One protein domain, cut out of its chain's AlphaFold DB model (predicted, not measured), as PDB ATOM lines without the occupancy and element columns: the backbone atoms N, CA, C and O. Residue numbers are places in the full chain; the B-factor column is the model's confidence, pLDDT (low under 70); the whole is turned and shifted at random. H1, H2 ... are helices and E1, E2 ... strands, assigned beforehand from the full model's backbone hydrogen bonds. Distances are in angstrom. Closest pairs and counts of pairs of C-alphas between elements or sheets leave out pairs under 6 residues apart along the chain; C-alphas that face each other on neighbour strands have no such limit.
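This is residues 186 to 330 of the 509 residues of the protein "BRCT domain-containing protein" of Flavonifractor sp. An135 (UniProt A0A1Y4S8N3). What does a first look show? A twisted sheet of seven strands curls round the short helix H3, with H1 and H2 over the same face as H3. H6 stands up from the sheet by the end of E6, and H4 and H5 make the path from H3 to H6. What is it made of? The printed part has 145 residues with six named helices and seven named strands, which follow along the chain as E1, H1, H2, E2, E3, E4, H3, H4, H5, H6, E5, E6 and E7; its class is mixed, helices and strands, and the sheet is branched, with the antiparallel neighbour pairs E1 and E4, E1 and E5, E2 and E4, E3 and E4, E5 and E6, and E6 and E7. It is compact, with a radius of gyration of the C-alphas of 15.0 A, and spans 46 by 30 by 28 A.

How is the sheet joined? E4, residues 237 to 244, has E1, residues 186 to 194, on one side, N 189 and O 240 at 3.0 A, and on the other side E2, residues 220 to 222, N 221 and O 243 at 2.7 A, and E3, residues 230 to 233, N 232 and O 239 at 2.8 A. On the other side of E1 lies E5, residues 283 to 294, N 190 and O 287 at 2.9 A. E5, E6, residues 300 to 312, and E7, residues 317 to 328, form a meander, each strand the antiparallel neighbour of the one before, with N 288 and O 306 at 2.9 A and N 309 and O 320 at 2.9 A; these N and O pairs are within hydrogen-bond range. Which helices share a face? H3, residues 248 to 253, lies on the same face as H1, residues 199 to 209, and H2, residues 212 to 217; its closest C-alphas to E7 are those of Gln 253 and Ala 319, 6.0 A. H1 runs along the strands at a height of 9.6 A over the sheet. Where are the others? H6, residues 267 to 280, stands up from the sheet, Cys 274 and Ser 312 of E6 having the closest C-alphas, 5.4 A, and touches H1 at a steep tilt of 48 degrees, opposite ways, closest C-alphas Glu 201 and Leu 273, 7.2 A. H4, residues 255 to 258, only grazes the sheet, while H5, residues 260 to 265, is not on it and touches H2, closest C-alphas Ala 217 and Tyr 262, 6.2 A. Every O i to N i+4 pair in H1, H2, H3, H5 and H6 is within hydrogen-bond range; H4 is too short for one.

Where are the anchors? E1 begins at C-alpha 186, (-40.893, 19.225, 0.430), and E7 ends at C-alpha 328, (-34.913, 10.871, -10.512). Which elements are long? E6 measures 32.5 A from first to last C-alpha, E5 32.1 A, E7 28.5 A and H6 19.8 A.

How far does it reach? The two C-alphas farthest apart, Glu 279 and Leu 296, are 47.8 A apart. Is it unbroken and sure? The printed part has no cut and no long link; pLDDT is under 70 in residues 224 to 228, 292 to 302 and 325 to 330.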
ATOM      1  N   LYS A 186     -39.435  19.097   0.477       82.31
ATOM      2  CA  LYS A 186     -40.893  19.225   0.430       82.31
ATOM      3  C   LYS A 186     -41.500  17.852   0.209       82.31
ATOM      4  O   LYS A 186     -41.042  17.082  -0.624       82.31
ATOM      5  N   ALA A 187     -42.610  17.611   0.883       85.88
ATOM      6  CA  ALA A 187     -43.418  16.429   0.693       85.88
ATOM      7  C   ALA A 187     -44.893  16.791   0.590       85.88
ATOM      8  O   ALA A 187     -45.430  17.565   1.390       85.88
ATOM      9  N   GLU A 188     -45.576  16.189  -0.370       88.31
ATOM     10  CA  GLU A 188     -47.027  16.210  -0.464       88.31
ATOM     11  C   GLU A 188     -47.576  14.798  -0.627       88.31
ATOM     12  O   GLU A 188     -46.871  13.889  -1.046       88.31
ATOM     13  N   GLY A 189     -48.831  14.570  -0.254       90.38
ATOM     14  CA  GLY A 189     -49.375  13.224  -0.373       90.38
ATOM     15  C   GLY A 189     -50.634  12.960   0.425       90.38
ATOM     16  O   GLY A 189     -51.368  13.879   0.812       90.38
ATOM     17  N   THR A 190     -50.903  11.672   0.649       93.69
ATOM     18  CA  THR A 190     -52.091  11.207   1.370       93.69
ATOM     19  C   THR A 190     -51.770  10.172   2.437       93.69
ATOM     20  O   THR A 190     -50.873   9.345   2.295       93.69
ATOM     21  N   ILE A 191     -52.565  10.183   3.506       95.25
ATOM     22  CA  ILE A 191     -52.611   9.115   4.502       95.25
ATOM     23  C   ILE A 191     -54.001   8.493   4.441       95.25
ATOM     24  O   ILE A 191     -54.991   9.121   4.822       95.25
ATOM     25  N   THR A 192     -54.072   7.245   3.988       95.06
ATOM     26  CA  THR A 192     -55.315   6.482   3.861       95.06
ATOM     27  C   THR A 192     -55.411   5.419   4.950       95.06
ATOM     28  O   THR A 192     -54.470   4.671   5.218       95.06
ATOM     29  N   LEU A 193     -56.584   5.314   5.573       94.56
ATOM     30  CA  LEU A 193     -56.855   4.339   6.628       94.56
ATOM     31  C   LEU A 193     -57.366   3.025   6.021       94.56
ATOM     32  O   LEU A 193     -58.530   2.918   5.631       94.56
ATOM     33  N   LEU A 194     -56.511   2.004   5.958       93.94
ATOM     34  CA  LEU A 194     -56.852   0.698   5.393       93.94
ATOM     35  C   LEU A 194     -57.301  -0.286   6.486       93.94
ATOM     36  O   LEU A 194     -56.585  -0.539   7.458       93.94
ATOM     37  N   GLY A 195     -58.487  -0.870   6.301       91.75
ATOM     38  CA  GLY A 195     -59.123  -1.793   7.248       91.75
ATOM     39  C   GLY A 195     -60.340  -1.190   7.955       91.75
ATOM     40  O   GLY A 195     -60.789  -0.088   7.639       91.75
ATOM     41  N   ASP A 196     -60.888  -1.922   8.922       93.00
ATOM     42  CA  ASP A 196     -62.130  -1.556   9.615       93.00
ATOM     43  C   ASP A 196     -61.875  -0.583  10.785       93.00
ATOM     44  O   ASP A 196     -62.126  -0.898  11.951       93.00
ATOM     45  N   TRP A 197     -61.356   0.609  10.467       93.19
ATOM     46  CA  TRP A 197     -61.069   1.679  11.431       93.19
ATOM     47  C   TRP A 197     -62.353   2.248  12.053       93.19
ATOM     48  O   TRP A 197     -63.144   2.914  11.372       93.19
ATOM     49  N   GLY A 198     -62.540   2.023  13.355       92.88
ATOM     50  CA  GLY A 198     -63.626   2.588  14.155       92.88
ATOM     51  C   GLY A 198     -63.411   4.061  14.518       92.88
ATOM     52  O   GLY A 198     -62.313   4.594  14.407       92.88
ATOM     53  N   GLU A 199     -64.467   4.723  14.998       91.88
ATOM     54  CA  GLU A 199     -64.458   6.161  15.324       91.88
ATOM     55  C   GLU A 199     -63.376   6.537  16.354       91.88
ATOM     56  O   GLU A 199     -62.659   7.514  16.168       91.88
ATOM     57  N   ALA A 200     -63.190   5.717  17.395       89.38
ATOM     58  CA  ALA A 200     -62.162   5.946  18.412       89.38
ATOM     59  C   ALA A 200     -60.730   5.780  17.867       89.38
ATOM     60  O   ALA A 200     -59.838   6.548  18.229       89.38
ATOM     61  N   GLU A 201     -60.508   4.802  16.982       91.44
ATOM     62  CA  GLU A 201     -59.203   4.616  16.338       91.44
ATOM     63  C   GLU A 201     -58.875   5.794  15.416       91.44
ATOM     64  O   GLU A 201     -57.772   6.330  15.478       91.44
ATOM     65  N   ARG A 202     -59.855   6.240  14.618       91.81
ATOM     66  CA  ARG A 202     -59.718   7.407  13.737       91.81
ATOM     67  C   ARG A 202     -59.374   8.664  14.526       91.81
ATOM     68  O   ARG A 202     -58.417   9.340  14.179       91.81
ATOM     69  N   ALA A 203     -60.082   8.917  15.628       90.19
ATOM     70  CA  ALA A 203     -59.804  10.056  16.499       90.19
ATOM     71  C   ALA A 203     -58.389  10.008  17.105       90.19
ATOM     72  O   ALA A 203     -57.768  11.048  17.289       90.19
ATOM     73  N   THR A 204     -57.864   8.811  17.391       89.75
ATOM     74  CA  THR A 204     -56.498   8.643  17.918       89.75
ATOM     75  C   THR A 204     -55.445   8.999  16.867       89.75
ATOM     76  O   THR A 204     -54.485   9.699  17.181       89.75
ATOM     77  N   VAL A 205     -55.631   8.545  15.623       91.12
ATOM     78  CA  VAL A 205     -54.740   8.897  14.502       91.12
ATOM     79  C   VAL A 205     -54.822  10.389  14.202       91.12
ATOM     80  O   VAL A 205     -53.794  11.042  14.083       91.12
ATOM     81  N   GLU A 206     -56.035  10.939  14.147       91.12
ATOM     82  CA  GLU A 206     -56.263  12.365  13.915       91.12
ATOM     83  C   GLU A 206     -55.577  13.230  14.968       91.12
ATOM     84  O   GLU A 206     -54.872  14.173  14.624       91.12
ATOM     85  N   GLN A 207     -55.738  12.879  16.246       89.56
ATOM     86  CA  GLN A 207     -55.088  13.596  17.333       89.56
ATOM     87  C   GLN A 207     -53.568  13.596  17.164       89.56
ATOM     88  O   GLN A 207     -52.959  14.630  17.397       89.56
ATOM     89  N   ALA A 208     -52.970  12.472  16.757       88.50
ATOM     90  CA  ALA A 208     -51.529  12.400  16.555       88.50
ATOM     91  C   ALA A 208     -51.060  13.226  15.349       88.50
ATOM     92  O   ALA A 208     -50.086  13.955  15.465       88.50
ATOM     93  N   LEU A 209     -51.760  13.148  14.213       89.62
ATOM     94  CA  LEU A 209     -51.389  13.891  13.004       89.62
ATOM     95  C   LEU A 209     -51.544  15.409  13.167       89.62
ATOM     96  O   LEU A 209     -50.807  16.173  12.550       89.62
ATOM     97  N   LEU A 210     -52.503  15.853  13.978       87.69
ATOM     98  CA  LEU A 210     -52.741  17.273  14.243       87.69
ATOM     99  C   LEU A 210     -51.976  17.793  15.469       87.69
ATOM    100  O   LEU A 210     -52.125  18.965  15.822       87.69
ATOM    101  N   ASP A 211     -51.180  16.945  16.125       89.38
ATOM    102  CA  ASP A 211     -50.336  17.348  17.244       89.38
ATOM    103  C   ASP A 211     -49.113  18.131  16.726       89.38
ATOM    104  O   ASP A 211     -48.341  17.599  15.923       89.38
ATOM    105  N   PRO A 212     -48.883  19.381  17.166       87.19
ATOM    106  CA  PRO A 212     -47.683  20.124  16.790       87.19
ATOM    107  C   PRO A 212     -46.379  19.394  17.137       87.19
ATOM    108  O   PRO A 212     -45.404  19.512  16.394       87.19
ATOM    109  N   ASP A 213     -46.365  18.612  18.222       89.56
ATOM    110  CA  ASP A 213     -45.183  17.863  18.651       89.56
ATOM    111  C   ASP A 213     -44.866  16.705  17.689       89.56
ATOM    112  O   ASP A 213     -43.715  16.277  17.603       89.56
ATOM    113  N   PHE A 214     -45.859  16.207  16.943       89.69
ATOM    114  CA  PHE A 214     -45.660  15.170  15.928       89.69
ATOM    115  C   PHE A 214     -44.865  15.711  14.737       89.69
ATOM    116  O   PHE A 214     -43.852  15.127  14.354       89.69
ATOM    117  N   LEU A 215     -45.281  16.857  14.183       89.12
ATOM    118  CA  LEU A 215     -44.550  17.509  13.092       89.12
ATOM    119  C   LEU A 215     -43.160  17.965  13.547       89.12
ATOM    120  O   LEU A 215     -42.184  17.756  12.827       89.12
ATOM    121  N   ALA A 216     -43.054  18.506  14.765       87.12
ATOM    122  CA  ALA A 216     -41.772  18.899  15.340       87.12
ATOM    123  C   ALA A 216     -40.803  17.712  15.473       87.12
ATOM    124  O   ALA A 216     -39.627  17.859  15.153       87.12
ATOM    125  N   ALA A 217     -41.285  16.533  15.886       85.06
ATOM    126  CA  ALA A 217     -40.458  15.329  15.976       85.06
ATOM    127  C   ALA A 217     -39.952  14.844  14.608       85.06
ATOM    128  O   ALA A 217     -38.848  14.319  14.522       85.06
ATOM    129  N   MET A 218     -40.717  15.062  13.536       84.06
ATOM    130  CA  MET A 218     -40.271  14.783  12.165       84.06
ATOM    131  C   MET A 218     -39.404  15.902  11.564       84.06
ATOM    132  O   MET A 218     -39.032  15.808  10.401       84.06
ATOM    133  N   ALA A 219     -39.120  16.979  12.310       81.62
ATOM    134  CA  ALA A 219     -38.532  18.214  11.782       81.62
ATOM    135  C   ALA A 219     -39.277  18.751  10.538       81.62
ATOM    136  O   ALA A 219     -38.681  19.338   9.630       81.62
ATOM    137  N   ALA A 220     -40.596  18.543  10.512       87.00
ATOM    138  CA  ALA A 220     -41.491  18.942   9.441       87.00
ATOM    139  C   ALA A 220     -42.324  20.159   9.860       87.00
ATOM    140  O   ALA A 220     -42.659  20.366  11.029       87.00
ATOM    141  N   THR A 221     -42.696  20.971   8.883       87.38
ATOM    142  CA  THR A 221     -43.469  22.198   9.052       87.38
ATOM    143  C   THR A 221     -44.470  22.341   7.909       87.38
ATOM    144  O   THR A 221     -44.221  21.843   6.813       87.38
ATOM    145  N   PRO A 222     -45.623  22.996   8.117       88.19
ATOM    146  CA  PRO A 222     -46.479  23.393   7.005       88.19
ATOM    147  C   PRO A 222     -45.696  24.243   5.999       88.19
ATOM    148  O   PRO A 222     -44.967  25.150   6.405       88.19
ATOM    149  N   MET A 223     -45.865  23.978   4.701       79.50
ATOM    150  CA  MET A 223     -45.238  24.794   3.658       79.50
ATOM    151  C   MET A 223     -45.639  26.276   3.789       79.50
ATOM    152  O   MET A 223     -46.837  26.583   3.860       79.50
ATOM    153  N   PRO A 224     -44.671  27.210   3.820       69.94
ATOM    154  CA  PRO A 224     -44.961  28.640   3.830       69.94
ATOM    155  C   PRO A 224     -45.698  29.078   2.560       69.94
ATOM    156  O   PRO A 224     -45.409  28.588   1.475       69.94
ATOM    157  N   GLY A 225     -46.628  30.026   2.692       65.62
ATOM    158  CA  GLY A 225     -47.247  30.711   1.549       65.62
ATOM    159  C   GLY A 225     -48.310  29.934   0.769       65.62
ATOM    160  O   GLY A 225     -48.959  30.531  -0.080       65.62
ATOM    161  N   GLU A 226     -48.533  28.660   1.081       66.81
ATOM    162  CA  GLU A 226     -49.508  27.804   0.399       66.81
ATOM    163  C   GLU A 226     -50.836  27.758   1.173       66.81
ATOM    164  O   GLU A 226     -50.877  27.413   2.364       66.81
ATOM    165  N   GLU A 227     -51.952  28.082   0.509       58.84
ATOM    166  CA  GLU A 227     -53.272  27.796   1.071       58.84
ATOM    167  C   GLU A 227     -53.419  26.271   1.198       58.84
ATOM    168  O   GLU A 227     -53.184  25.537   0.247       58.84
ATOM    169  N   CYS A 228     -53.830  25.784   2.373       66.25
ATOM    170  CA  CYS A 228     -53.958  24.350   2.685       66.25
ATOM    171  C   CYS A 228     -52.644  23.590   2.978       66.25
ATOM    172  O   CYS A 228     -52.626  22.360   2.892       66.25
ATOM    173  N   SER A 229     -51.578  24.279   3.398       82.31
ATOM    174  CA  SER A 229     -50.378  23.612   3.919       82.31
ATOM    175  C   SER A 229     -50.569  22.998   5.314       82.31
ATOM    176  O   SER A 229     -51.430  23.407   6.099       82.31
ATOM    177  N   GLY A 230     -49.759  21.986   5.633       87.50
ATOM    178  CA  GLY A 230     -49.913  21.162   6.834       87.50
ATOM    179  C   GLY A 230     -50.683  19.872   6.554       87.50
ATOM    180  O   GLY A 230     -50.728  19.412   5.417       87.50
ATOM    181  N   ILE A 231     -51.264  19.267   7.594       91.38
ATOM    182  CA  ILE A 231     -52.070  18.043   7.479       91.38
ATOM    183  C   ILE A 231     -53.552  18.399   7.570       91.38
ATOM    184  O   ILE A 231     -53.994  19.042   8.522       91.38
ATOM    185  N   LEU A 232     -54.330  17.948   6.589       90.00
ATOM    186  CA  LEU A 232     -55.749  18.247   6.449       90.00
ATOM    187  C   LEU A 232     -56.571  16.972   6.321       90.00
ATOM    188  O   LEU A 232     -56.223  16.057   5.579       90.00
ATOM    189  N   GLN A 233     -57.705  16.935   7.012       89.00
ATOM    190  CA  GLN A 233     -58.653  15.831   6.915       89.00
ATOM    191  C   GLN A 233     -59.424  15.877   5.588       89.00
ATOM    192  O   GLN A 233     -59.866  16.937   5.142       89.00
ATOM    193  N   THR A 234     -59.630  14.709   4.984       85.69
ATOM    194  CA  THR A 234     -60.453  14.510   3.784       85.69
ATOM    195  C   THR A 234     -61.500  13.419   4.024       85.69
ATOM    196  O   THR A 234     -61.523  12.781   5.077       85.69
ATOM    197  N   GLU A 235     -62.391  13.181   3.056       78.44
ATOM    198  CA  GLU A 235     -63.370  12.086   3.152       78.44
ATOM    199  C   GLU A 235     -62.705  10.695   3.177       78.44
ATOM    200  O   GLU A 235     -63.231   9.768   3.796       78.44
ATOM    201  N   GLU A 236     -61.542  10.553   2.533       73.94
ATOM    202  CA  GLU A 236     -60.839   9.274   2.353       73.94
ATOM    203  C   GLU A 236     -59.704   9.053   3.372       73.94
ATOM    204  O   GLU A 236     -59.234   7.926   3.545       73.94
ATOM    205  N   GLY A 237     -59.306  10.095   4.109       87.81
ATOM    206  CA  GLY A 237     -58.224  10.045   5.088       87.81
ATOM    207  C   GLY A 237     -57.668  11.434   5.374       87.81
ATOM    208  O   GLY A 237     -58.379  12.295   5.894       87.81
ATOM    209  N   TYR A 238     -56.400  11.647   5.031       92.94
ATOM    210  CA  TYR A 238     -55.716  12.927   5.194       92.94
ATOM    211  C   TYR A 238     -54.898  13.264   3.955       92.94
ATOM    212  O   TYR A 238     -54.396  12.372   3.274       92.94
ATOM    213  N   ARG A 239     -54.750  14.555   3.686       92.19
ATOM    214  CA  ARG A 239     -53.789  15.106   2.733       92.19
ATOM    215  C   ARG A 239     -52.762  15.915   3.493       92.19
ATOM    216  O   ARG A 239     -53.109  16.533   4.498       92.19
ATOM    217  N   PHE A 240     -51.528  15.919   3.017       91.31
ATOM    218  CA  PHE A 240     -50.493  16.749   3.607       91.31
ATOM    219  C   PHE A 240     -49.687  17.485   2.547       91.31
ATOM    220  O   PHE A 240     -49.553  17.014   1.419       91.31
ATOM    221  N   LEU A 241     -49.178  18.641   2.953       88.81
ATOM    222  CA  LEU A 241     -48.204  19.446   2.233       88.81
ATOM    223  C   LEU A 241     -47.252  20.048   3.270       88.81
ATOM    224  O   LEU A 241     -47.616  20.967   4.014       88.81
ATOM    225  N   LEU A 242     -46.055  19.481   3.353       88.94
ATOM    226  CA  LEU A 242     -45.069  19.746   4.389       88.94
ATOM    227  C   LEU A 242     -43.731  20.133   3.758       88.94
ATOM    228  O   LEU A 242     -43.362  19.625   2.706       88.94
ATOM    229  N   GLY A 243     -43.018  21.034   4.418       85.25
ATOM    230  CA  GLY A 243     -41.604  21.300   4.199       85.25
ATOM    231  C   GLY A 243     -40.812  20.826   5.407       85.25
ATOM    232  O   GLY A 243     -41.321  20.841   6.530       85.25
ATOM    233  N   GLY A 244     -39.577  20.404   5.212       80.25
ATOM    234  CA  GLY A 244     -38.742  19.893   6.288       80.25
ATOM    235  C   GLY A 244     -37.270  20.152   6.035       80.25
ATOM    236  O   GLY A 244     -36.865  20.570   4.953       80.25
ATOM    237  N   LYS A 245     -36.463  19.899   7.060       73.75
ATOM    238  CA  LYS A 245     -35.003  19.889   6.924       73.75
ATOM    239  C   LYS A 245     -34.460  18.569   6.358       73.75
ATOM    240  O   LYS A 245     -33.254  18.412   6.272       73.75
ATOM    241  N   ARG A 246     -35.326  17.598   6.061       73.19
ATOM    242  CA  ARG A 246     -34.945  16.196   5.876       73.19
ATOM    243  C   ARG A 246     -35.777  15.543   4.788       73.19
ATOM    244  O   ARG A 246     -36.950  15.894   4.651       73.19
ATOM    245  N   ASP A 247     -35.184  14.555   4.132       76.38
ATOM    246  CA  ASP A 247     -35.887  13.651   3.232       76.38
ATOM    247  C   ASP A 247     -36.976  12.870   4.007       76.38
ATOM    248  O   ASP A 247     -36.734  12.202   5.018       76.38
ATOM    249  N   PHE A 248     -38.224  13.049   3.598       83.12
ATOM    250  CA  PHE A 248     -39.424  12.425   4.120       83.12
ATOM    251  C   PHE A 248     -39.471  10.918   3.866       83.12
ATOM    252  O   PHE A 248     -40.028  10.200   4.703       83.12
ATOM    253  N   GLY A 249     -38.909  10.416   2.770       80.88
ATOM    254  CA  GLY A 249     -38.761   8.993   2.499       80.88
ATOM    255  C   GLY A 249     -37.918   8.332   3.581       80.88
ATOM    256  O   GLY A 249     -38.352   7.346   4.193       80.88
ATOM    257  N   ASP A 250     -36.779   8.932   3.908       76.00
ATOM    258  CA  ASP A 250     -35.904   8.491   4.997       76.00
ATOM    259  C   ASP A 250     -36.572   8.615   6.366       76.00
ATOM    260  O   ASP A 250     -36.549   7.672   7.170       76.00
ATOM    261  N   LEU A 251     -37.266   9.732   6.621       80.88
ATOM    262  CA  LEU A 251     -38.034   9.916   7.855       80.88
ATOM    263  C   LEU A 251     -39.068   8.799   8.062       80.88
ATOM    264  O   LEU A 251     -39.266   8.328   9.187       80.88
ATOM    265  N   VAL A 252     -39.736   8.367   6.992       85.50
ATOM    266  CA  VAL A 252     -40.756   7.313   7.046       85.50
ATOM    267  C   VAL A 252     -40.124   5.931   7.199       85.50
ATOM    268  O   VAL A 252     -40.649   5.107   7.952       85.50
ATOM    269  N   GLN A 253     -39.000   5.652   6.543       78.12
ATOM    270  CA  GLN A 253     -38.264   4.399   6.744       78.12
ATOM    271  C   GLN A 253     -37.760   4.279   8.193       78.12
ATOM    272  O   GLN A 253     -37.883   3.219   8.817       78.12
ATOM    273  N   GLY A 254     -37.312   5.397   8.769       74.88
ATOM    274  CA  GLY A 254     -36.882   5.543  10.160       74.88
ATOM    275  C   GLY A 254     -37.989   5.884  11.167       74.88
ATOM    276  O   GLY A 254     -37.672   6.278  12.293       74.88
ATOM    277  N   LEU A 255     -39.275   5.729  10.814       82.69
ATOM    278  CA  LEU A 255     -40.418   6.310  11.543       82.69
ATOM    279  C   LEU A 255     -40.385   6.100  13.061       82.69
ATOM    280  O   LEU A 255     -40.668   7.025  13.821       82.69
ATOM    281  N   ASN A 256     -40.068   4.886  13.525       77.81
ATOM    282  CA  ASN A 256     -40.051   4.603  14.964       77.81
ATOM    283  C   ASN A 256     -39.028   5.428  15.716       77.81
ATOM    284  O   ASN A 256     -39.280   5.811  16.857       77.81
ATOM    285  N   THR A 257     -37.879   5.649  15.096       74.69
ATOM    286  CA  THR A 257     -36.800   6.337  15.768       74.69
ATOM    287  C   THR A 257     -36.960   7.839  15.665       74.69
ATOM    288  O   THR A 257     -36.850   8.522  16.679       74.69
ATOM    289  N   VAL A 258     -37.342   8.340  14.487       78.62
ATOM    290  CA  VAL A 258     -37.708   9.750  14.286       78.62
ATOM    291  C   VAL A 258     -38.765  10.177  15.305       78.62
ATOM    292  O   VAL A 258     -38.639  11.199  15.975       78.62
ATOM    293  N   LEU A 259     -39.797   9.354  15.492       83.94
ATOM    294  CA  LEU A 259     -40.881   9.648  16.420       83.94
ATOM    295  C   LEU A 259     -40.626   9.152  17.848       83.94
ATOM    296  O   LEU A 259     -41.517   9.287  18.688       83.94
ATOM    297  N   ALA A 260     -39.446   8.620  18.180       80.31
ATOM    298  CA  ALA A 260     -39.166   8.107  19.521       80.31
ATOM    299  C   ALA A 260     -39.412   9.150  20.635       80.31
ATOM    300  O   ALA A 260     -40.080   8.804  21.620       80.31
ATOM    301  N   PRO A 261     -38.992  10.431  20.502       80.12
ATOM    302  CA  PRO A 261     -39.301  11.461  21.497       80.12
ATOM    303  C   PRO A 261     -40.810  11.701  21.636       80.12
ATOM    304  O   PRO A 261     -41.339  11.782  22.750       80.12
ATOM    305  N   TYR A 262     -41.520  11.742  20.506       87.00
ATOM    306  CA  TYR A 262     -42.967  11.927  20.470       87.00
ATOM    307  C   TYR A 262     -43.702  10.747  21.124       87.00
ATOM    308  O   TYR A 262     -44.583  10.943  21.964       87.00
ATOM    309  N   PHE A 263     -43.302   9.513  20.819       86.12
ATOM    310  CA  PHE A 263     -43.861   8.302  21.418       86.12
ATOM    311  C   PHE A 263     -43.560   8.200  22.912       86.12
ATOM    312  O   PHE A 263     -44.405   7.718  23.671       86.12
ATOM    313  N   ALA A 264     -42.404   8.684  23.369       83.75
ATOM    314  CA  ALA A 264     -42.087   8.756  24.792       83.75
ATOM    315  C   ALA A 264     -43.033   9.718  25.534       83.75
ATOM    316  O   ALA A 264     -43.557   9.360  26.596       83.75
ATOM    317  N   ALA A 265     -43.312  10.892  24.956       88.00
ATOM    318  CA  ALA A 265     -44.262  11.863  25.503       88.00
ATOM    319  C   ALA A 265     -45.721  11.359  25.456       88.00
ATOM    320  O   ALA A 265     -46.485  11.567  26.401       88.00
ATOM    321  N   HIS A 266     -46.083  10.606  24.412       89.56
ATOM    322  CA  HIS A 266     -47.447  10.136  24.136       89.56
ATOM    323  C   HIS A 266     -47.652   8.631  24.378       89.56
ATOM    324  O   HIS A 266     -48.540   7.998  23.798       89.56
ATOM    325  N   ARG A 267     -46.858   8.045  25.282       88.44
ATOM    326  CA  ARG A 267     -46.705   6.588  25.445       88.44
ATOM    327  C   ARG A 267     -48.009   5.808  25.564       88.44
ATOM    328  O   ARG A 267     -48.126   4.726  24.995       88.44
ATOM    329  N   ALA A 268     -48.971   6.322  26.332       89.56
ATOM    330  CA  ALA A 268     -50.236   5.631  26.573       89.56
ATOM    331  C   ALA A 268     -51.078   5.517  25.293       89.56
ATOM    332  O   ALA A 268     -51.510   4.417  24.950       89.56
ATOM    333  N   SER A 269     -51.259   6.627  24.573       88.12
ATOM    334  CA  SER A 269     -52.004   6.664  23.311       88.12
ATOM    335  C   SER A 269     -51.297   5.854  22.227       88.12
ATOM    336  O   SER A 269     -51.936   5.067  21.537       88.12
ATOM    337  N   TYR A 270     -49.970   5.977  22.138       88.88
ATOM    338  CA  TYR A 270     -49.159   5.220  21.186       88.88
ATOM    339  C   TYR A 270     -49.242   3.703  21.408       88.88
ATOM    340  O   TYR A 270     -49.491   2.945  20.472       88.88
ATOM    341  N   SER A 271     -49.103   3.255  22.661       91.12
ATOM    342  CA  SER A 271     -49.185   1.827  23.002       91.12
ATOM    343  C   SER A 271     -50.564   1.252  22.674       91.12
ATOM    344  O   SER A 271     -50.675   0.130  22.180       91.12
ATOM    345  N   GLU A 272     -51.627   2.018  22.935       92.56
ATOM    346  CA  GLU A 272     -52.990   1.596  22.618       92.56
ATOM    347  C   GLU A 272     -53.241   1.543  21.107       92.56
ATOM    348  O   GLU A 272     -53.863   0.589  20.628       92.56
ATOM    349  N   LEU A 273     -52.718   2.513  20.350       92.44
ATOM    350  CA  LEU A 273     -52.773   2.514  18.891       92.44
ATOM    351  C   LEU A 273     -52.076   1.274  18.321       92.44
ATOM    352  O   LEU A 273     -52.700   0.525  17.569       92.44
ATOM    353  N   CYS A 274     -50.833   1.004  18.732       93.75
ATOM    354  CA  CYS A 274     -50.070  -0.149  18.253       93.75
ATOM    355  C   CYS A 274     -50.805  -1.463  18.543       93.75
ATOM    356  O   CYS A 274     -50.994  -2.289  17.642       93.75
ATOM    357  N   ARG A 275     -51.284  -1.643  19.778       95.31
ATOM    358  CA  ARG A 275     -52.057  -2.825  20.179       95.31
ATOM    359  C   ARG A 275     -53.318  -2.987  19.332       95.31
ATOM    360  O   ARG A 275     -53.572  -4.073  18.812       95.31
ATOM    361  N   THR A 276     -54.078  -1.910  19.156       95.56
ATOM    362  CA  THR A 276     -55.334  -1.928  18.397       95.56
ATOM    363  C   THR A 276     -55.095  -2.240  16.926       95.56
ATOM    364  O   THR A 276     -55.799  -3.081  16.361       95.56
ATOM    365  N   MET A 277     -54.077  -1.626  16.313       96.75
ATOM    366  CA  MET A 277     -53.699  -1.901  14.929       96.75
ATOM    367  C   MET A 277     -53.348  -3.376  14.733       96.75
ATOM    368  O   MET A 277     -53.860  -3.985  13.794       96.75
ATOM    369  N   ARG A 278     -52.586  -3.986  15.652       95.62
ATOM    370  CA  ARG A 278     -52.267  -5.419  15.589       95.62
ATOM    371  C   ARG A 278     -53.496  -6.309  15.754       95.62
ATOM    372  O   ARG A 278     -53.751  -7.174  14.915       95.62
ATOM    373  N   GLU A 279     -54.292  -6.082  16.798       95.00
ATOM    374  CA  GLU A 279     -55.483  -6.893  17.091       95.00
ATOM    375  C   GLU A 279     -56.480  -6.888  15.921       95.00
ATOM    376  O   GLU A 279     -57.015  -7.935  15.531       95.00
ATOM    377  N   LYS A 280     -56.698  -5.711  15.328       95.56
ATOM    378  CA  LYS A 280     -57.655  -5.499  14.239       95.56
ATOM    379  C   LYS A 280     -57.053  -5.605  12.837       95.56
ATOM    380  O   LYS A 280     -57.811  -5.563  11.871       95.56
ATOM    381  N   LYS A 281     -55.736  -5.803  12.717       95.88
ATOM    382  CA  LYS A 281     -54.989  -5.854  11.445       95.88
ATOM    383  C   LYS A 281     -55.196  -4.590  10.600       95.88
ATOM    384  O   LYS A 281     -55.443  -4.669   9.398       95.88
ATOM    385  N   LEU A 282     -55.151  -3.434  11.258       96.12
ATOM    386  CA  LEU A 282     -55.305  -2.126  10.625       96.12
ATOM    387  C   LEU A 282     -53.975  -1.650  10.046       96.12
ATOM    388  O   LEU A 282     -52.906  -1.977  10.569       96.12
ATOM    389  N   LEU A 283     -54.055  -0.865   8.980       96.50
ATOM    390  CA  LEU A 283     -52.908  -0.332   8.262       96.50
ATOM    391  C   LEU A 283     -53.128   1.149   7.964       96.50
ATOM    392  O   LEU A 283     -54.257   1.568   7.688       96.50
ATOM    393  N   LEU A 284     -52.044   1.918   7.984       95.81
ATOM    394  CA  LEU A 284     -51.995   3.224   7.337       95.81
ATOM    395  C   LEU A 284     -51.274   3.037   6.006       95.81
ATOM    396  O   LEU A 284     -50.219   2.407   5.952       95.81
ATOM    397  N   HIS A 285     -51.853   3.552   4.935       96.06
ATOM    398  CA  HIS A 285     -51.167   3.689   3.660       96.06
ATOM    399  C   HIS A 285     -50.739   5.142   3.524       96.06
ATOM    400  O   HIS A 285     -51.588   6.029   3.520       96.06
ATOM    401  N   LEU A 286     -49.430   5.357   3.454       95.19
ATOM    402  CA  LEU A 286     -48.834   6.642   3.134       95.19
ATOM    403  C   LEU A 286     -48.446   6.642   1.654       95.19
ATOM    404  O   LEU A 286     -47.689   5.781   1.206       95.19
ATOM    405  N   ASP A 287     -49.029   7.568   0.910       92.69
ATOM    406  CA  ASP A 287     -48.636   7.959  -0.439       92.69
ATOM    407  C   ASP A 287     -47.855   9.265  -0.307       92.69
ATOM    408  O   ASP A 287     -48.392  10.226   0.253       92.69
ATOM    409  N   LEU A 288     -46.591   9.255  -0.714       88.94
ATOM    410  CA  LEU A 288     -45.628  10.321  -0.478       88.94
ATOM    411  C   LEU A 288     -44.999  10.725  -1.808       88.94
ATOM    412  O   LEU A 288     -44.288   9.947  -2.431       88.94
ATOM    413  N   ASP A 289     -45.255  11.957  -2.202       85.12
ATOM    414  CA  ASP A 289     -44.640  12.642  -3.324       85.12
ATOM    415  C   ASP A 289     -43.600  13.607  -2.742       85.12
ATOM    416  O   ASP A 289     -43.942  14.608  -2.101       85.12
ATOM    417  N   GLU A 290     -42.333  13.230  -2.854       81.81
ATOM    418  CA  GLU A 290     -41.217  13.896  -2.209       81.81
ATOM    419  C   GLU A 290     -40.286  14.568  -3.206       81.81
ATOM    420  O   GLU A 290     -39.990  14.054  -4.283       81.81
ATOM    421  N   TYR A 291     -39.774  15.703  -2.757       76.50
ATOM    422  CA  TYR A 291     -38.880  16.571  -3.460       76.50
ATOM    423  C   TYR A 291     -37.712  16.969  -2.531       76.50
ATOM    424  O   TYR A 291     -37.953  17.606  -1.498       76.50
ATOM    425  N   SER A 292     -36.468  16.615  -2.881       68.44
ATOM    426  CA  SER A 292     -35.246  16.907  -2.103       68.44
ATOM    427  C   SER A 292     -34.183  17.683  -2.909       68.44
ATOM    428  O   SER A 292     -34.218  17.745  -4.140       68.44
ATOM    429  N   GLY A 293     -33.305  18.407  -2.199       57.34
ATOM    430  CA  GLY A 293     -32.248  19.241  -2.796       57.34
ATOM    431  C   GLY A 293     -32.764  20.576  -3.351       57.34
ATOM    432  O   GLY A 293     -32.875  20.737  -4.570       57.34
ATOM    433  N   PRO A 294     -33.130  21.550  -2.494       56.59
ATOM    434  CA  PRO A 294     -33.721  22.784  -2.963       56.59
ATOM    435  C   PRO A 294     -32.651  23.624  -3.651       56.59
ATOM    436  O   PRO A 294     -31.684  24.065  -3.034       56.59
ATOM    437  N   ASN A 295     -32.866  23.945  -4.917       52.88
ATOM    438  CA  ASN A 295     -32.186  25.093  -5.499       52.88
ATOM    439  C   ASN A 295     -32.947  26.387  -5.138       52.88
ATOM    440  O   ASN A 295     -34.021  26.372  -4.526       52.88
ATOM    441  N   LEU A 296     -32.417  27.541  -5.549       49.47
ATOM    442  CA  LEU A 296     -33.002  28.869  -5.298       49.47
ATOM    443  C   LEU A 296     -34.458  29.024  -5.786       49.47
ATOM    444  O   LEU A 296     -35.154  29.955  -5.382       49.47
ATOM    445  N   ALA A 297     -34.944  28.113  -6.634       53.03
ATOM    446  CA  ALA A 297     -36.334  28.064  -7.058       53.03
ATOM    447  C   ALA A 297     -37.293  27.486  -6.025       53.03
ATOM    448  O   ALA A 297     -38.502  27.613  -6.201       53.03
ATOM    449  N   TRP A 298     -36.779  26.797  -5.005       61.41
ATOM    450  CA  TRP A 298     -37.522  25.750  -4.301       61.41
ATOM    451  C   TRP A 298     -38.015  24.672  -5.284       61.41
ATOM    452  O   TRP A 298     -39.049  24.040  -5.069       61.41
ATOM    453  N   SER A 299     -37.301  24.519  -6.405       52.06
ATOM    454  CA  SER A 299     -37.397  23.345  -7.256       52.06
ATOM    455  C   SER A 299     -36.370  22.369  -6.730       52.06
ATOM    456  O   SER A 299     -35.261  22.747  -6.351       52.06
ATOM    457  N   TYR A 300     -36.803  21.137  -6.636       54.78
ATOM    458  CA  TYR A 300     -36.034  20.071  -6.052       54.78
ATOM    459  C   TYR A 300     -35.468  19.268  -7.212       54.78
ATOM    460  O   TYR A 300     -36.207  18.974  -8.158       54.78
ATOM    461  N   GLY A 301     -34.154  19.043  -7.188       51.25
ATOM    462  CA  GLY A 301     -33.467  18.267  -8.226       51.25
ATOM    463  C   GLY A 301     -33.914  16.810  -8.218       51.25
ATOM    464  O   GLY A 301     -34.039  16.190  -9.273       51.25
ATOM    465  N   ASP A 302     -34.277  16.322  -7.031       61.19
ATOM    466  CA  ASP A 302     -34.686  14.949  -6.828       61.19
ATOM    467  C   ASP A 302     -36.190  14.865  -6.585       61.19
ATOM    468  O   ASP A 302     -36.780  15.651  -5.838       61.19
ATOM    469  N   HIS A 303     -36.817  13.899  -7.255       73.25
ATOM    470  CA  HIS A 303     -38.244  13.619  -7.157       73.25
ATOM    471  C   HIS A 303     -38.452  12.124  -6.963       73.25
ATOM    472  O   HIS A 303     -38.058  11.308  -7.806       73.25
ATOM    473  N   SER A 304     -39.117  11.781  -5.864       74.19
ATOM    474  CA  SER A 304     -39.413  10.399  -5.517       74.19
ATOM    475  C   SER A 304     -40.868  10.234  -5.094       74.19
ATOM    476  O   SER A 304     -41.361  10.888  -4.179       74.19
ATOM    477  N   ALA A 305     -41.569   9.325  -5.773       82.56
ATOM    478  CA  ALA A 305     -42.964   9.000  -5.486       82.56
ATOM    479  C   ALA A 305     -43.055   7.640  -4.789       82.56
ATOM    480  O   ALA A 305     -42.989   6.588  -5.434       82.56
ATOM    481  N   TRP A 306     -43.233   7.666  -3.475       86.25
ATOM    482  CA  TRP A 306     -43.165   6.523  -2.582       86.25
ATOM    483  C   TRP A 306     -44.535   6.068  -2.085       86.25
ATOM    484  O   TRP A 306     -45.407   6.858  -1.732       86.25
ATOM    485  N   HIS A 307     -44.689   4.757  -1.926       92.56
ATOM    486  CA  HIS A 307     -45.776   4.183  -1.146       92.56
ATOM    487  C   HIS A 307     -45.234   3.371   0.025       92.56
ATOM    488  O   HIS A 307     -44.417   2.460  -0.144       92.56
ATOM    489  N   PHE A 308     -45.781   3.643   1.208       94.25
ATOM    490  CA  PHE A 308     -45.504   2.901   2.429       94.25
ATOM    491  C   PHE A 308     -46.782   2.305   3.010       94.25
ATOM    492  O   PHE A 308     -47.847   2.930   3.038       94.25
ATOM    493  N   LEU A 309     -46.668   1.086   3.532       95.88
ATOM    494  CA  LEU A 309     -47.667   0.511   4.426       95.88
ATOM    495  C   LEU A 309     -47.122   0.501   5.847       95.88
ATOM    496  O   LEU A 309     -46.149  -0.193   6.138       95.88
ATOM    497  N   ILE A 310     -47.793   1.228   6.735       95.44
ATOM    498  CA  ILE A 310     -47.470   1.275   8.156       95.44
ATOM    499  C   ILE A 310     -48.396   0.305   8.889       95.44
ATOM    500  O   ILE A 310     -49.619   0.481   8.944       95.44
ATOM    501  N   SER A 311     -47.796  -0.747   9.436       95.31
ATOM    502  CA  SER A 311     -48.448  -1.763  10.266       95.31
ATOM    503  C   SER A 311     -48.007  -1.644  11.725       95.31
ATOM    504  O   SER A 311     -47.370  -0.664  12.095       95.31
ATOM    505  N   SER A 312     -48.366  -2.606  12.574       94.00
ATOM    506  CA  SER A 312     -47.941  -2.630  13.972       94.00
ATOM    507  C   SER A 312     -47.588  -4.043  14.425       94.00
ATOM    508  O   SER A 312     -48.359  -4.978  14.207       94.00
ATOM    509  N   ASP A 313     -46.474  -4.203  15.139       91.38
ATOM    510  CA  ASP A 313     -46.162  -5.448  15.859       91.38
ATOM    511  C   ASP A 313     -46.817  -5.495  17.257       91.38
ATOM    512  O   ASP A 313     -46.596  -6.418  18.039       91.38
ATOM    513  N   GLY A 314     -47.675  -4.528  17.587       91.81
ATOM    514  CA  GLY A 314     -48.335  -4.396  18.886       91.81
ATOM    515  C   GLY A 314     -47.533  -3.599  19.917       91.81
ATOM    516  O   GLY A 314     -48.107  -3.214  20.935       91.81
ATOM    517  N   LEU A 315     -46.254  -3.328  19.653       88.19
ATOM    518  CA  LEU A 315     -45.388  -2.458  20.449       88.19
ATOM    519  C   LEU A 315     -44.923  -1.232  19.658       88.19
ATOM    520  O   LEU A 315     -44.849  -0.153  20.239       88.19
ATOM    521  N   ASN A 316     -44.646  -1.406  18.366       87.94
ATOM    522  CA  ASN A 316     -44.083  -0.411  17.466       87.94
ATOM    523  C   ASN A 316     -44.877  -0.329  16.157       87.94
ATOM    524  O   ASN A 316     -45.472  -1.319  15.714       87.94
ATOM    525  N   LEU A 317     -44.817   0.830  15.501       90.38
ATOM    526  CA  LEU A 317     -45.320   1.016  14.139       90.38
ATOM    527  C   LEU A 317     -44.261   0.581  13.130       90.38
ATOM    528  O   LEU A 317     -43.103   0.933  13.257       90.38
ATOM    529  N   LEU A 318     -44.631  -0.173  12.107       88.06
ATOM    530  CA  LEU A 318     -43.687  -0.714  11.132       88.06
ATOM    531  C   LEU A 318     -44.009  -0.167   9.753       88.06
ATOM    532  O   LEU A 318     -44.957  -0.643   9.122       88.06
ATOM    533  N   ALA A 319     -43.232   0.816   9.303       90.56
ATOM    534  CA  ALA A 319     -43.274   1.299   7.933       90.56
ATOM    535  C   ALA A 319     -42.558   0.302   7.013       90.56
ATOM    536  O   ALA A 319     -41.435  -0.114   7.284       90.56
ATOM    537  N   GLN A 320     -43.227  -0.113   5.941       90.25
ATOM    538  CA  GLN A 320     -42.632  -0.935   4.892       90.25
ATOM    539  C   GLN A 320     -42.807  -0.243   3.552       90.25
ATOM    540  O   GLN A 320     -43.938   0.040   3.146       90.25
ATOM    541  N   PHE A 321     -41.690  -0.011   2.868       88.62
ATOM    542  CA  PHE A 321     -41.669   0.461   1.491       88.62
ATOM    543  C   PHE A 321     -42.317  -0.580   0.572       88.62
ATOM    544  O   PHE A 321     -41.895  -1.736   0.544       88.62
ATOM    545  N   THR A 322     -43.338  -0.206  -0.197       88.69
ATOM    546  CA  THR A 322     -44.051  -1.152  -1.071       88.69
ATOM    547  C   THR A 322     -43.812  -0.912  -2.553       88.69
ATOM    548  O   THR A 322     -43.711  -1.887  -3.304       88.69
ATOM    549  N   TRP A 323     -43.742   0.340  -2.997       85.94
ATOM    550  CA  TRP A 323     -43.597   0.692  -4.409       85.94
ATOM    551  C   TRP A 323     -43.044   2.108  -4.570       85.94
ATOM    552  O   TRP A 323     -43.380   2.981  -3.773       85.94
ATOM    553  N   CYS A 324     -42.253   2.312  -5.624       78.31
ATOM    554  CA  CYS A 324     -41.780   3.620  -6.063       78.31
ATOM    555  C   CYS A 324     -42.145   3.835  -7.535       78.31
ATOM    556  O   CYS A 324     -42.006   2.902  -8.334       78.31
ATOM    557  N   GLY A 325     -42.641   5.026  -7.874       63.19
ATOM    558  CA  GLY A 325     -43.119   5.362  -9.220       63.19
ATOM    559  C   GLY A 325     -42.124   6.097 -10.093       63.19
ATOM    560  O   GLY A 325     -41.938   5.734 -11.252       63.19
ATOM    561  N   THR A 326     -41.475   7.090  -9.510       60.56
ATOM    562  CA  THR A 326     -40.442   7.909 -10.133       60.56
ATOM    563  C   THR A 326     -39.240   7.903  -9.210       60.56
ATOM    564  O   THR A 326     -39.402   7.910  -7.992       60.56
ATOM    565  N   TYR A 327     -38.062   7.790  -9.816       58.06
ATOM    566  CA  TYR A 327     -36.769   7.842  -9.149       58.06
ATOM    567  C   TYR A 327     -35.862   8.672 -10.051       58.06
ATOM    568  O   TYR A 327     -35.227   8.132 -10.962       58.06
ATOM    569  N   SER A 328     -35.897   9.991  -9.887       50.38
ATOM    570  CA  SER A 328     -34.913  10.871 -10.512       50.38
ATOM    571  C   SER A 328     -33.978  11.357  -9.420       50.38
ATOM    572  O   SER A 328     -34.383  12.172  -8.598       50.38
ATOM    573  N   PHE A 329     -32.758  10.824  -9.416       45.34
ATOM    574  CA  PHE A 329     -31.629  11.558  -8.871       45.34
ATOM    575  C   PHE A 329     -31.102  12.421 -10.007       45.34
ATOM    576  O   PHE A 329     -30.705  11.869 -11.045       45.34
ATOM    577  N   ASP A 330     -31.108  13.739  -9.858       36.03
ATOM    578  CA  ASP A 330     -30.189  14.530 -10.663       36.03
ATOM    579  C   ASP A 330     -28.761  14.101 -10.277       36.03
ATOM    580  O   ASP A 330     -28.475  13.738  -9.134       36.03
TER     581      ASP A 330